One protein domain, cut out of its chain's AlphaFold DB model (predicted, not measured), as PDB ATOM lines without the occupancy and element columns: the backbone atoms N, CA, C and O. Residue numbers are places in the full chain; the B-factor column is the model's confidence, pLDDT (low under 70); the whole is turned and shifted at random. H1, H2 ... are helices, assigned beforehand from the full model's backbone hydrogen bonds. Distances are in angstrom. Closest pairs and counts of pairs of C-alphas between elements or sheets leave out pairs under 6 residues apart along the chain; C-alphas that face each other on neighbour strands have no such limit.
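This is residues 41 to 102 of the 109 residues of the protein "HEPN_RiboL-PSP domain-containing protein" of Leptolyngbya sp (UniProt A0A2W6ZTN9). One long straight helix, H2, makes the long axis of a loose rod, and a shorter helix, H1, crosses its first half at a steep angle; residues 93 to 99, of which 93 to 97 belong to H2, stick out free. The printed part has 62 residues with two named helices, H1 then H2, and no named strand: all helix. It is loose, with a radius of gyration of the C-alphas of 15.1 A, and spans 48 by 22 by 18 A.

H1, residues 46 to 63, begins at C-alpha 46 (207.616, 206.294, 228.281) and is 23.7 A long. H2, residues 71 to 97, is 38.5 A long and ends at C-alpha 97 (191.849, 199.826, 206.808).

H1 touches H2 with residues 48 to 53 alone, and H2 touches H1 with residues 77 to 81 alone. The closest C-alphas, of Leu 53 and Leu 77, are 7.3 A apart. They run opposite ways at a steep tilt of 58 degrees. Every O i to N i+4 pair is within hydrogen-bond range in H2, and 10 of 14 in H1.

The C-alphas farthest apart, of Pro 67 and Glu 102, are 48.6 A apart. The printed part has no cut, and the link from H1 to H2 is short. No printed residue is under 70 in pLDDT.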
ATOM      1  N   TRP A  41     202.079 209.937 220.332       91.75
ATOM      2  CA  TRP A  41     201.242 209.690 221.511       91.75
ATOM      3  C   TRP A  41     201.921 208.760 222.533       91.75
ATOM      4  O   TRP A  41     201.828 208.979 223.743       91.75
ATOM      5  N   TYR A  42     202.660 207.757 222.052       92.25
ATOM      6  CA  TYR A  42     203.336 206.754 222.876       92.25
ATOM      7  C   TYR A  42     204.596 207.297 223.552       92.25
ATOM      8  O   TYR A  42     204.944 206.841 224.642       92.25
ATOM      9  N   GLU A  43     205.249 208.314 222.977       91.25
ATOM     10  CA  GLU A  43     206.392 208.992 223.610       91.25
ATOM     11  C   GLU A  43     206.014 209.557 224.988       91.25
ATOM     12  O   GLU A  43     206.778 209.449 225.950       91.25
ATOM     13  N   GLY A  44     204.789 210.081 225.115       93.00
ATOM     14  CA  GLY A  44     204.238 210.578 226.378       93.00
ATOM     15  C   GLY A  44     203.988 209.496 227.436       93.00
ATOM     16  O   GLY A  44     203.713 209.830 228.588       93.00
ATOM     17  N   LYS A  45     204.088 208.212 227.069       93.88
ATOM     18  CA  LYS A  45     203.850 207.051 227.941       93.88
ATOM     19  C   LYS A  45     205.142 206.348 228.373       93.88
ATOM     20  O   LYS A  45     205.100 205.316 229.043       93.88
ATOM     21  N   LYS A  46     206.306 206.902 228.017       92.81
ATOM     22  CA  LYS A  46     207.616 206.294 228.281       92.81
ATOM     23  C   LYS A  46     207.856 205.970 229.757       92.81
ATOM     24  O   LYS A  46     208.283 204.865 230.073       92.81
ATOM     25  N   ILE A  47     207.546 206.898 230.663       92.62
ATOM     26  CA  ILE A  47     207.741 206.701 232.112       92.62
ATOM     27  C   ILE A  47     206.860 205.550 232.622       92.62
ATOM     28  O   ILE A  47     207.297 204.722 233.420       92.62
ATOM     29  N   GLN A  48     205.621 205.469 232.140       92.88
ATOM     30  CA  GLN A  48     204.664 204.431 232.507       92.88
ATOM     31  C   GLN A  48     205.146 203.045 232.062       92.88
ATOM     32  O   GLN A  48     205.041 202.088 232.825       92.88
ATOM     33  N   ILE A  49     205.708 202.938 230.859       92.69
ATOM     34  CA  ILE A  49     206.203 201.669 230.315       92.69
ATOM     35  C   ILE A  49     207.530 201.281 230.984       92.69
ATOM     36  O   ILE A  49     207.644 200.195 231.558       92.69
ATOM     37  N   ASP A  50     208.520 202.171 230.962       92.00
ATOM     38  CA  ASP A  50     209.897 201.812 231.308       92.00
ATOM     39  C   ASP A  50     210.157 201.832 232.819       92.00
ATOM     40  O   ASP A  50     210.825 200.946 233.348       92.00
ATOM     41  N   GLU A  51     209.625 202.824 233.537       90.56
ATOM     42  CA  GLU A  51     209.949 203.028 234.955       90.56
ATOM     43  C   GLU A  51     208.893 202.476 235.912       90.56
ATOM     44  O   GLU A  51     209.223 202.147 237.056       90.56
ATOM     45  N   LYS A  52     207.633 202.378 235.471       91.94
ATOM     46  CA  LYS A  52     206.559 201.767 236.264       91.94
ATOM     47  C   LYS A  52     206.360 200.307 235.877       91.94
ATOM     48  O   LYS A  52     206.710 199.428 236.659       91.94
ATOM     49  N   LEU A  53     205.844 200.027 234.679       92.31
ATOM     50  CA  LEU A  53     205.464 198.669 234.277       92.31
ATOM     51  C   LEU A  53     206.643 197.698 234.340       92.31
ATOM     52  O   LEU A  53     206.542 196.668 235.008       92.31
ATOM     53  N   LEU A  54     207.760 198.013 233.679       91.06
ATOM     54  CA  LEU A  54     208.911 197.112 233.678       91.06
ATOM     55  C   LEU A  54     209.503 196.937 235.075       91.06
ATOM     56  O   LEU A  54     209.816 195.807 235.446       91.06
ATOM     57  N   ARG A  55     209.610 198.011 235.867       90.00
ATOM     58  CA  ARG A  55     210.113 197.938 237.245       90.00
ATOM     59  C   ARG A  55     209.262 197.009 238.103       90.00
ATOM     60  O   ARG A  55     209.805 196.074 238.685       90.00
ATOM     61  N   HIS A  56     207.951 197.238 238.141       89.88
ATOM     62  CA  HIS A  56     207.038 196.469 238.983       89.88
ATOM     63  C   HIS A  56     206.967 195.005 238.542       89.88
ATOM     64  O   HIS A  56     207.125 194.086 239.345       89.88
ATOM     65  N   ARG A  57     206.858 194.763 237.230       88.88
ATOM     66  CA  ARG A  57     206.891 193.410 236.665       88.88
ATOM     67  C   ARG A  57     208.203 192.690 236.993       88.88
ATOM     68  O   ARG A  57     208.169 191.512 237.331       88.88
ATOM     69  N   ASN A  58     209.347 193.372 236.900       88.81
ATOM     70  CA  ASN A  58     210.655 192.802 237.240       88.81
ATOM     71  C   ASN A  58     210.781 192.502 238.732       88.81
ATOM     72  O   ASN A  58     211.321 191.455 239.078       88.81
ATOM     73  N   SER A  59     210.270 193.380 239.597       88.50
ATOM     74  CA  SER A  59     210.253 193.157 241.043       88.50
ATOM     75  C   SER A  59     209.484 191.877 241.373       88.50
ATOM     76  O   SER A  59     210.049 190.947 241.942       88.50
ATOM     77  N   VAL A  60     208.257 191.736 240.861       88.06
ATOM     78  CA  VAL A  60     207.453 190.519 241.053       88.06
ATOM     79  C   VAL A  60     208.119 189.282 240.433       88.06
ATOM     80  O   VAL A  60     208.176 188.234 241.071       88.06
ATOM     81  N   ALA A  61     208.645 189.375 239.208       85.50
ATOM     82  CA  ALA A  61     209.215 188.224 238.503       85.50
ATOM     83  C   ALA A  61     210.538 187.722 239.106       85.50
ATOM     84  O   ALA A  61     210.782 186.515 239.118       85.50
ATOM     85  N   HIS A  62     211.401 188.625 239.581       87.00
ATOM     86  CA  HIS A  62     212.719 188.273 240.114       87.00
ATOM     87  C   HIS A  62     212.731 188.116 241.636       87.00
ATOM     88  O   HIS A  62     213.416 187.226 242.138       87.00
ATOM     89  N   ASN A  63     211.976 188.943 242.362       89.31
ATOM     90  CA  ASN A  63     211.956 188.948 243.826       89.31
ATOM     91  C   ASN A  63     210.750 188.184 244.401       89.31
ATOM     92  O   ASN A  63     210.753 187.856 245.584       89.31
ATOM     93  N   GLY A  64     209.737 187.875 243.582       90.06
ATOM     94  CA  GLY A  64     208.508 187.185 243.996       90.06
ATOM     95  C   GLY A  64     207.439 188.100 244.600       90.06
ATOM     96  O   GLY A  64     206.313 187.658 244.812       90.06
ATOM     97  N   GLU A  65     207.771 189.365 244.852       88.12
ATOM     98  CA  GLU A  65     206.886 190.371 245.435       88.12
ATOM     99  C   GLU A  65     207.324 191.784 245.035       88.12
ATOM    100  O   GLU A  65     208.466 192.002 244.628       88.12
ATOM    101  N   ASP A  66     206.411 192.744 245.176       88.62
ATOM    102  CA  ASP A  66     206.708 194.170 245.063       88.62
ATOM    103  C   ASP A  66     206.069 194.933 246.237       88.62
ATOM    104  O   ASP A  66     204.914 195.352 246.151       88.62
ATOM    105  N   PRO A  67     206.778 195.063 247.372       81.75
ATOM    106  CA  PRO A  67     206.207 195.597 248.610       81.75
ATOM    107  C   PRO A  67     205.801 197.073 248.527       81.75
ATOM    108  O   PRO A  67     205.031 197.541 249.362       81.75
ATOM    109  N   GLU A  68     206.345 197.811 247.554       82.44
ATOM    110  CA  GLU A  68     206.086 199.239 247.338       82.44
ATOM    111  C   GLU A  68     204.970 199.488 246.311       82.44
ATOM    112  O   GLU A  68     204.744 200.632 245.926       82.44
ATOM    113  N   PHE A  69     204.296 198.434 245.846       90.00
ATOM    114  CA  PHE A  69     203.244 198.511 244.840       90.00
ATOM    115  C   PHE A  69     201.906 198.094 245.443       90.00
ATOM    116  O   PHE A  69     201.655 196.910 245.689       90.00
ATOM    117  N   ASP A  70     201.056 199.082 245.720       90.81
ATOM    118  CA  ASP A  70     199.760 198.846 246.345       90.81
ATOM    119  C   ASP A  70     198.622 198.636 245.324       90.81
ATOM    120  O   ASP A  70     198.808 198.661 244.105       90.81
ATOM    121  N   GLU A  71     197.412 198.377 245.824       92.00
ATOM    122  CA  GLU A  71     196.237 198.132 244.980       92.00
ATOM    123  C   GLU A  71     195.835 199.356 244.138       92.00
ATOM    124  O   GLU A  71     195.360 199.200 243.009       92.00
ATOM    125  N   ASN A  72     196.034 200.575 244.651       93.56
ATOM    126  CA  ASN A  72     195.726 201.795 243.909       93.56
ATOM    127  C   ASN A  72     196.753 202.015 242.800       93.56
ATOM    128  O   ASN A  72     196.361 202.282 241.662       93.56
ATOM    129  N   ASP A  73     198.039 201.839 243.109       90.88
ATOM    130  CA  ASP A  73     199.125 201.891 242.131       90.88
ATOM    131  C   ASP A  73     198.897 200.862 241.019       90.88
ATOM    132  O   ASP A  73     199.011 201.193 239.834       90.88
ATOM    133  N   TYR A  74     198.488 199.639 241.384       91.94
ATOM    134  CA  TYR A  74     198.102 198.607 240.426       91.94
ATOM    135  C   TYR A  74     196.923 199.033 239.561       91.94
ATOM    136  O   TYR A  74     197.013 198.955 238.340       91.94
ATOM    137  N   SER A  75     195.826 199.492 240.161       94.38
ATOM    138  CA  SER A  75     194.618 199.878 239.428       94.38
ATOM    139  C   SER A  75     194.889 201.015 238.436       94.38
ATOM    140  O   SER A  75     194.456 200.959 237.277       94.38
ATOM    141  N   SER A  76     195.666 202.020 238.853       94.25
ATOM    142  CA  SER A  76     196.089 203.124 237.992       94.25
ATOM    143  C   SER A  76     197.001 202.652 236.863       94.25
ATOM    144  O   SER A  76     196.700 202.917 235.700       94.25
ATOM    145  N   LEU A  77     198.066 201.907 237.174       93.94
ATOM    146  CA  LEU A  77     198.992 201.404 236.158       93.94
ATOM    147  C   LEU A  77     198.291 200.458 235.179       93.94
ATOM    148  O   LEU A  77     198.467 200.581 233.973       93.94
ATOM    149  N   HIS A  78     197.455 199.547 235.673       94.38
ATOM    150  CA  HIS A  78     196.663 198.641 234.847       94.38
ATOM    151  C   HIS A  78     195.784 199.419 233.864       94.38
ATOM    152  O   HIS A  78     195.788 199.121 232.674       94.38
ATOM    153  N   SER A  79     195.062 200.435 234.340       96.19
ATOM    154  CA  SER A  79     194.204 201.261 233.482       96.19
ATOM    155  C   SER A  79     195.008 201.995 232.403       96.19
ATOM    156  O   SER A  79     194.603 201.997 231.243       96.19
ATOM    157  N   GLU A  80     196.170 202.555 232.757       94.75
ATOM    158  CA  GLU A  80     197.080 203.211 231.807       94.75
ATOM    159  C   GLU A  80     197.624 202.230 230.754       94.75
ATOM    160  O   GLU A  80     197.684 202.562 229.571       94.75
ATOM    161  N   ILE A  81     198.001 201.011 231.150       94.81
ATOM    162  CA  ILE A  81     198.517 200.004 230.213       94.81
ATOM    163  C   ILE A  81     197.418 199.483 229.282       94.81
ATOM    164  O   ILE A  81     197.678 199.299 228.093       94.81
ATOM    165  N   ILE A  82     196.196 199.279 229.781       96.88
ATOM    166  CA  ILE A  82     195.062 198.899 228.929       96.88
ATOM    167  C   ILE A  82     194.757 199.999 227.908       96.88
ATOM    168  O   ILE A  82     194.581 199.678 226.738       96.88
ATOM    169  N   GLU A  83     194.801 201.277 228.299       96.25
ATOM    170  CA  GLU A  83     194.641 202.400 227.363       96.25
ATOM    171  C   GLU A  83     195.697 202.366 226.241       96.25
ATOM    172  O   GLU A  83     195.370 202.564 225.074       96.25
ATOM    173  N   ILE A  84     196.961 202.065 226.568       94.69
ATOM    174  CA  ILE A  84     198.040 201.942 225.573       94.69
ATOM    175  C   ILE A  84     197.790 200.771 224.615       94.69
ATOM    176  O   ILE A  84     198.002 200.908 223.411       94.69
ATOM    177  N   ILE A  85     197.330 199.625 225.128       94.62
ATOM    178  CA  ILE A  85     197.000 198.450 224.306       94.62
ATOM    179  C   ILE A  85     195.801 198.742 223.397       94.62
ATOM    180  O   ILE A  85     195.803 198.342 222.231       94.62
ATOM    181  N   ASP A  86     194.792 199.435 223.919       96.88
ATOM    182  CA  ASP A  86     193.601 199.822 223.172       96.88
ATOM    183  C   ASP A  86     193.950 200.779 222.030       96.88
ATOM    184  O   ASP A  86     193.565 200.523 220.891       96.88
ATOM    185  N   GLN A  87     194.752 201.810 222.306       94.88
ATOM    186  CA  GLN A  87     195.238 202.728 221.278       94.88
ATOM    187  C   GLN A  87     196.066 201.996 220.213       94.88
ATOM    188  O   GLN A  87     195.875 202.224 219.020       94.88
ATOM    189  N   PHE A  88     196.931 201.064 220.626       93.44
ATOM    190  CA  PHE A  88     197.732 200.274 219.689       93.44
ATOM    191  C   PHE A  88     196.876 199.410 218.768       93.44
ATOM    192  O   PHE A  88     197.132 199.350 217.564       93.44
ATOM    193  N   ARG A  89     195.835 198.762 219.302       94.62
ATOM    194  CA  ARG A  89     194.871 198.030 218.476       94.62
ATOM    195  C   ARG A  89     194.220 198.964 217.461       94.62
ATOM    196  O   ARG A  89     194.204 198.631 216.278       94.62
ATOM    197  N   ASP A  90     193.705 200.104 217.910       94.38
ATOM    198  CA  ASP A  90     192.989 201.042 217.048       94.38
ATOM    199  C   ASP A  90     193.910 201.577 215.932       94.38
ATOM    200  O   ASP A  90     193.502 201.663 214.773       94.38
ATOM    201  N   ASP A  91     195.179 201.854 216.236       91.56
ATOM    202  CA  ASP A  91     196.176 202.276 215.247       91.56
ATOM    203  C   ASP A  91     196.464 201.183 214.208       91.56
ATOM    204  O   ASP A  91     196.517 201.473 213.010       91.56
ATOM    205  N   VAL A  92     196.596 199.924 214.638       90.25
ATOM    206  CA  VAL A  92     196.790 198.774 213.738       90.25
ATOM    207  C   VAL A  92     195.569 198.563 212.840       90.25
ATOM    208  O   VAL A  92     195.717 198.358 211.632       90.25
ATOM    209  N   GLU A  93     194.360 198.627 213.400       92.94
ATOM    210  CA  GLU A  93     193.109 198.496 212.645       92.94
ATOM    211  C   GLU A  93     192.965 199.616 211.611       92.94
ATOM    212  O   GLU A  93     192.667 199.351 210.441       92.94
ATOM    213  N   ASN A  94     193.252 200.857 212.009       90.31
ATOM    214  CA  ASN A  94     193.236 202.009 211.115       90.31
ATOM    215  C   ASN A  94     194.269 201.860 209.995       90.31
ATOM    216  O   ASN A  94     193.918 202.023 208.824       90.31
ATOM    217  N   ALA A  95     195.512 201.493 210.320       86.19
ATOM    218  CA  ALA A  95     196.575 201.273 209.342       86.19
ATOM    219  C   ALA A  95     196.216 200.180 208.327       86.19
ATOM    220  O   ALA A  95     196.464 200.342 207.127       86.19
ATOM    221  N   ALA A  96     195.582 199.094 208.779       87.56
ATOM    222  CA  ALA A  96     195.086 198.039 207.904       87.56
ATOM    223  C   ALA A  96     193.945 198.534 206.998       87.56
ATOM    224  O   ALA A  96     193.956 198.265 205.795       87.56
ATOM    225  N   ALA A  97     192.993 199.295 207.547       89.44
ATOM    226  CA  ALA A  97     191.849 199.826 206.808       89.44
ATOM    227  C   ALA A  97     192.260 200.817 205.705       89.44
ATOM    228  O   ALA A  97     191.714 200.765 204.600       89.44
ATOM    229  N   ILE A  98     193.242 201.686 205.971       87.31
ATOM    230  CA  ILE A  98     193.758 202.651 204.982       87.31
ATOM    231  C   ILE A  98     194.885 202.088 204.113       87.31
ATOM    232  O   ILE A  98     195.390 202.793 203.240       87.31
ATOM    233  N   LYS A  99     195.289 200.835 204.355       82.94
ATOM    234  CA  LYS A  99     196.431 200.184 203.709       82.94
ATOM    235  C   LYS A  99     197.719 201.005 203.805       82.94
ATOM    236  O   LYS A  99     198.437 201.169 202.819       82.94
ATOM    237  N   ALA A 100     198.029 201.516 204.995       72.88
ATOM    238  CA  ALA A 100     199.201 202.361 205.238       72.88
ATOM    239  C   ALA A 100     200.519 201.707 204.767       72.88
ATOM    240  O   ALA A 100     201.428 202.394 204.301       72.88
ATOM    241  N   PHE A 101     200.580 200.371 204.784       70.69
ATOM    242  CA  PHE A 101     201.695 199.580 204.262       70.69
ATOM    243  C   PHE A 101     201.952 199.760 202.750       70.69
ATOM    244  O   PHE A 101     203.074 199.556 202.303       70.69
ATOM    245  N   GLU A 102     200.964 200.173 201.943       71.19
ATOM    246  CA  GLU A 102     201.153 200.455 200.508       71.19
ATOM    247  C   GLU A 102     201.803 201.840 200.270       71.19
ATOM    248  O   GLU A 102     202.436 202.062 199.234       71.19
TER     249      GLU A 102